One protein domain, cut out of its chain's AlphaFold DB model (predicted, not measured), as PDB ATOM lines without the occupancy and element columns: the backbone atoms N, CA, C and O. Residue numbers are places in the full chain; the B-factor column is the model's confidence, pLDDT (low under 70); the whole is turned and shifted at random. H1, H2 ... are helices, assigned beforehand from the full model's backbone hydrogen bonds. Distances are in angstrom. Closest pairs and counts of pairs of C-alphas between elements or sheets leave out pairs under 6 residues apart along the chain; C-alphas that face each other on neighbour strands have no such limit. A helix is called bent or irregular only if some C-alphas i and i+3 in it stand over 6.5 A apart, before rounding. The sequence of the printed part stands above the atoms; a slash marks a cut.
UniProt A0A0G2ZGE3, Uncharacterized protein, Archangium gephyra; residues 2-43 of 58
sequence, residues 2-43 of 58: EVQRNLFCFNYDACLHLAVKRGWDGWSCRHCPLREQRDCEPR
ATOM      1  N   GLU A   2     -36.178  58.548   7.236       56.56
ATOM      2  CA  GLU A   2     -34.969  57.903   7.785       56.56
ATOM      3  C   GLU A   2     -35.367  57.303   9.157       56.56
ATOM      4  O   GLU A   2     -36.332  57.774   9.751       56.56
ATOM      5  N   VAL A   3     -34.762  56.277   9.755       59.06
ATOM      6  CA  VAL A   3     -33.412  55.713   9.677       59.06
ATOM      7  C   VAL A   3     -33.567  54.196   9.816       59.06
ATOM      8  O   VAL A   3     -33.909  53.712  10.895       59.06
ATOM      9  N   GLN A   4     -33.286  53.422   8.769       58.75
ATOM     10  CA  GLN A   4     -33.099  51.983   8.951       58.75
ATOM     11  C   GLN A   4     -31.729  51.755   9.581       58.75
ATOM     12  O   GLN A   4     -30.687  51.880   8.934       58.75
ATOM     13  N   ARG A   5     -31.721  51.433  10.875       64.50
ATOM     14  CA  ARG A   5     -30.511  50.968  11.543       64.50
ATOM     15  C   ARG A   5     -30.232  49.564  11.019       64.50
ATOM     16  O   ARG A   5     -30.912  48.625  11.395       64.50
ATOM     17  N   ASN A   6     -29.229  49.449  10.149       70.94
ATOM     18  CA  ASN A   6     -28.754  48.209   9.524       70.94
ATOM     19  C   ASN A   6     -29.660  47.634   8.409       70.94
ATOM     20  O   ASN A   6     -30.701  47.036   8.655       70.94
ATOM     21  N   LEU A   7     -29.167  47.730   7.169       71.62
ATOM     22  CA  LEU A   7     -29.806  47.215   5.947       71.62
ATOM     23  C   LEU A   7     -29.983  45.687   5.910       71.62
ATOM     24  O   LEU A   7     -30.733  45.190   5.084       71.62
ATOM     25  N   PHE A   8     -29.288  44.948   6.777       74.00
ATOM     26  CA  PHE A   8     -29.328  43.480   6.858       74.00
ATOM     27  C   PHE A   8     -30.107  42.983   8.084       74.00
ATOM     28  O   PHE A   8     -29.915  41.854   8.554       74.00
ATOM     29  N   CYS A   9     -30.876  43.884   8.694       79.88
ATOM     30  CA  CYS A   9     -31.639  43.641   9.900       79.88
ATOM     31  C   CYS A   9     -32.954  44.416   9.843       79.88
ATOM     32  O   CYS A   9     -33.120  45.428  10.518       79.88
ATOM     33  N   PHE A  10     -33.899  43.942   9.034       80.62
ATOM     34  CA  PHE A  10     -35.189  44.614   8.857       80.62
ATOM     35  C   PHE A  10     -35.896  44.931  10.190       80.62
ATOM     36  O   PHE A  10     -36.345  46.050  10.415       80.62
ATOM     37  N   ASN A  11     -35.898  43.974  11.121       84.69
ATOM     38  CA  ASN A  11     -36.509  44.112  12.445       84.69
ATOM     39  C   ASN A  11     -35.536  44.643  13.516       84.69
ATOM     40  O   ASN A  11     -35.639  44.246  14.678       84.69
ATOM     41  N   TYR A  12     -34.576  45.503  13.154       86.00
ATOM     42  CA  TYR A  12     -33.515  45.968  14.061       86.00
ATOM     43  C   TYR A  12     -34.045  46.470  15.400       86.00
ATOM     44  O   TYR A  12     -33.589  46.004  16.444       86.00
ATOM     45  N   ASP A  13     -35.024  47.373  15.387       87.62
ATOM     46  CA  ASP A  13     -35.540  47.964  16.620       87.62
ATOM     47  C   ASP A  13     -36.275  46.928  17.474       87.62
ATOM     48  O   ASP A  13     -36.031  46.836  18.675       87.62
ATOM     49  N   ALA A  14     -37.096  46.064  16.869       89.25
ATOM     50  CA  ALA A  14     -37.757  44.975  17.590       89.25
ATOM     51  C   ALA A  14     -36.739  44.002  18.217       89.25
ATOM     52  O   ALA A  14     -36.896  43.568  19.361       89.25
ATOM     53  N   CYS A  15     -35.660  43.703  17.496       89.81
ATOM     54  CA  CYS A  15     -34.563  42.877  17.977       89.81
ATOM     55  C   CYS A  15     -33.784  43.529  19.126       89.81
ATOM     56  O   CYS A  15     -33.443  42.850  20.098       89.81
ATOM     57  N   LEU A  16     -33.513  44.830  19.026       90.62
ATOM     58  CA  LEU A  16     -32.855  45.600  20.074       90.62
ATOM     59  C   LEU A  16     -33.736  45.660  21.327       90.62
ATOM     60  O   LEU A  16     -33.264  45.391  22.429       90.62
ATOM     61  N   HIS A  17     -35.037  45.913  21.165       92.31
ATOM     62  CA  HIS A  17     -36.000  45.888  22.263       92.31
ATOM     63  C   HIS A  17     -36.049  44.530  22.968       92.31
ATOM     64  O   HIS A  17     -36.127  44.483  24.195       92.31
ATOM     65  N   LEU A  18     -35.988  43.425  22.220       92.31
ATOM     66  CA  LEU A  18     -35.946  42.085  22.803       92.31
ATOM     67  C   LEU A  18     -34.688  41.875  23.656       92.31
ATOM     68  O   LEU A  18     -34.784  41.329  24.752       92.31
ATOM     69  N   ALA A  19     -33.530  42.317  23.168       93.19
ATOM     70  CA  ALA A  19     -32.265  42.187  23.883       93.19
ATOM     71  C   ALA A  19     -32.246  42.998  25.180       93.19
ATOM     72  O   ALA A  19     -31.851  42.477  26.220       93.19
ATOM     73  N   VAL A  20     -32.767  44.231  25.139       93.88
ATOM     74  CA  VAL A  20     -32.939  45.076  26.330       93.88
ATOM     75  C   VAL A  20     -33.885  44.411  27.331       93.88
ATOM     76  O   VAL A  20     -33.542  44.288  28.503       93.88
ATOM     77  N   LYS A  21     -35.045  43.906  26.885       94.75
ATOM     78  CA  LYS A  21     -36.000  43.202  27.763       94.75
ATOM     79  C   LYS A  21     -35.413  41.946  28.408       94.75
ATOM     80  O   LYS A  21     -35.844  41.569  29.491       94.75
ATOM     81  N   ARG A  22     -34.472  41.281  27.736       92.94
ATOM     82  CA  ARG A  22     -33.799  40.072  28.230       92.94
ATOM     83  C   ARG A  22     -32.506  40.358  28.997       92.94
ATOM     84  O   ARG A  22     -31.885  39.404  29.451       92.94
ATOM     85  N   GLY A  23     -32.109  41.624  29.132       93.56
ATOM     86  CA  GLY A  23     -30.923  42.023  29.889       93.56
ATOM     87  C   GLY A  23     -29.616  41.475  29.315       93.56
ATOM     88  O   GLY A  23     -28.770  41.022  30.072       93.56
ATOM     89  N   TRP A  24     -29.463  41.445  27.989       93.12
ATOM     90  CA  TRP A  24     -28.208  40.993  27.379       93.12
ATOM     91  C   TRP A  24     -27.089  42.023  27.583       93.12
ATOM     92  O   TRP A  24     -27.286  43.201  27.289       93.12
ATOM     93  N   ASP A  25     -25.897  41.570  27.982       91.75
ATOM     94  CA  ASP A  25     -24.711  42.428  28.174       91.75
ATOM     95  C   ASP A  25     -24.164  43.020  26.864       91.75
ATOM     96  O   ASP A  25     -23.439  44.012  26.849       91.75
ATOM     97  N   GLY A  26     -24.514  42.406  25.734       87.06
ATOM     98  CA  GLY A  26     -24.133  42.857  24.407       87.06
ATOM     99  C   GLY A  26     -25.112  42.350  23.361       87.06
ATOM    100  O   GLY A  26     -25.696  41.272  23.494       87.06
ATOM    101  N   TRP A  27     -25.300  43.127  22.296       88.56
ATOM    102  CA  TRP A  27     -26.260  42.789  21.256       88.56
ATOM    103  C   TRP A  27     -25.703  42.979  19.845       88.56
ATOM    104  O   TRP A  27     -25.026  43.950  19.519       88.56
ATOM    105  N   SER A  28     -26.042  42.021  18.988       86.88
ATOM    106  CA  SER A  28     -25.876  42.089  17.543       86.88
ATOM    107  C   SER A  28     -27.115  41.472  16.917       86.88
ATOM    108  O   SER A  28     -27.585  40.435  17.390       86.88
ATOM    109  N   CYS A  29     -27.597  42.047  15.814       86.38
ATOM    110  CA  CYS A  29     -28.762  41.513  15.110       86.38
ATOM    111  C   CYS A  29     -28.615  40.032  14.714       86.38
ATOM    112  O   CYS A  29     -29.611  39.322  14.623       86.38
ATOM    113  N   ARG A  30     -27.384  39.520  14.562       85.19
ATOM    114  CA  ARG A  30     -27.119  38.091  14.308       85.19
ATOM    115  C   ARG A  30     -27.727  37.150  15.354       85.19
ATOM    116  O   ARG A  30     -28.059  36.028  15.005       85.19
ATOM    117  N   HIS A  31     -27.896  37.610  16.592       84.31
ATOM    118  CA  HIS A  31     -28.479  36.826  17.684       84.31
ATOM    119  C   HIS A  31     -29.998  37.001  17.808       84.31
ATOM    120  O   HIS A  31     -30.615  36.446  18.713       84.31
ATOM    121  N   CYS A  32     -30.617  37.802  16.937       86.81
ATOM    122  CA  CYS A  32     -32.042  38.060  17.016       86.81
ATOM    123  C   CYS A  32     -32.866  36.949  16.346       86.81
ATOM    124  O   CYS A  32     -32.653  36.676  15.166       86.81
ATOM    125  N   PRO A  33     -33.884  36.388  17.023       86.88
ATOM    126  CA  PRO A  33     -34.787  35.406  16.421       86.88
ATOM    127  C   PRO A  33     -35.667  35.993  15.302       86.88
ATOM    128  O   PRO A  33     -36.112  35.265  14.427       86.88
ATOM    129  N   LEU A  34     -35.886  37.313  15.283       84.44
ATOM    130  CA  LEU A  34     -36.650  37.998  14.227       84.44
ATOM    131  C   LEU A  34     -35.805  38.307  12.979       84.44
ATOM    132  O   LEU A  34     -36.302  38.921  12.038       84.44
ATOM    133  N   ARG A  35     -34.521  37.923  12.963       81.31
ATOM    134  CA  ARG A  35     -33.613  38.185  11.837       81.31
ATOM    135  C   ARG A  35     -34.018  37.438  10.566       81.31
ATOM    136  O   ARG A  35     -33.797  37.942   9.472       81.31
ATOM    137  N   GLU A  36     -34.569  36.234  10.701       79.69
ATOM    138  CA  GLU A  36     -34.962  35.404   9.553       79.69
ATOM    139  C   GLU A  36     -36.280  35.850   8.914       79.69
ATOM    140  O   GLU A  36     -36.575  35.462   7.787       79.69
ATOM    141  N   GLN A  37     -37.028  36.728   9.587       79.88
ATOM    142  CA  GLN A  37     -38.242  37.351   9.064       79.88
ATOM    143  C   GLN A  37     -37.860  38.444   8.058       79.88
ATOM    144  O   GLN A  37     -37.897  39.640   8.350       79.88
ATOM    145  N   ARG A  38     -37.412  38.003   6.877       70.44
ATOM    146  CA  ARG A  38     -36.941  38.839   5.762       70.44
ATOM    147  C   ARG A  38     -38.029  39.102   4.722       70.44
ATOM    148  O   ARG A  38     -37.710  39.596   3.645       70.44
ATOM    149  N   ASP A  39     -39.288  38.797   5.036       66.69
ATOM    150  CA  ASP A  39     -40.416  38.874   4.094       66.69
ATOM    151  C   ASP A  39     -40.577  40.261   3.452       66.69
ATOM    152  O   ASP A  39     -41.105  40.375   2.348       66.69
ATOM    153  N   CYS A  40     -40.046  41.304   4.098       63.44
ATOM    154  CA  CYS A  40     -40.062  42.680   3.610       63.44
ATOM    155  C   CYS A  40     -38.668  43.321   3.516       63.44
ATOM    156  O   CYS A  40     -38.601  44.543   3.516       63.44
ATOM    157  N   GLU A  41     -37.560  42.564   3.479       67.12
ATOM    158  CA  GLU A  41     -36.219  43.173   3.479       67.12
ATOM    159  C   GLU A  41     -35.846  43.751   2.093       67.12
ATOM    160  O   GLU A  41     -35.599  42.987   1.150       67.12
ATOM    161  N   PRO A  42     -35.759  45.086   1.948       69.38
ATOM    162  CA  PRO A  42     -35.215  45.709   0.748       69.38
ATOM    163  C   PRO A  42     -33.733  45.359   0.588       69.38
ATOM    164  O   PRO A  42     -32.956  45.272   1.539       69.38
ATOM    165  N   ARG A  43     -33.324  45.130  -0.653       75.81
ATOM    166  CA  ARG A  43     -31.959  44.776  -1.030       75.81
ATOM    167  C   ARG A  43     -31.085  46.026  -1.006       75.81
ATOM    168  O   ARG A  43     -31.548  47.133  -1.239       75.81
TER     169      ARG A  43
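AT A GLANCE: This is residues 2 to 43 of the 58 residues of an uncharacterized protein of Archangium gephyra (UniProt A0A0G2ZGE3). This model has little regular structure: one helix, H1, from which a long loop folds back to a single short turn, H2, packed on H1 near Cys 15, with irregular stretches at both ends. The 42 printed residues hold two named helices, H1 then H2, and no named strand; the class is all helix, with only 14 residues in named elements. The whole is compact, with a radius of gyration of the C-alphas of 10.2 A, and spans 31 by 22 by 13 A.

HOW THE PARTS SIT: Look first at H1, residues 12 to 21, where every O i to N i+4 pair is within hydrogen-bond range. It touches H2, residues 33 to 36; the closest C-alphas, of Cys 15 and Leu 34, are 6.5 A apart. H2 is too short for an O i to N i+4 pair, and 0 of its 1 O i to N i+3 pair is within range.

IN THESE COORDINATES: Find C-alpha 12 at (-33.515, 45.968, 14.061); from there H1 runs 14.2 A to C-alpha 21. H2 ends at C-alpha 36, (-34.962, 35.404, 9.553), and is only just irregular: C-alphas 33 and 36 are 6.9 A apart.

THE WHOLE: The two farthest C-alphas, of Gly 23 and Arg 43, are 31.1 A apart. The link from H1 to H2 is long, 11 residues, and the printed part has no cut. Confidence is low, with pLDDT under 70, at residues 2 to 5 and 39 to 42.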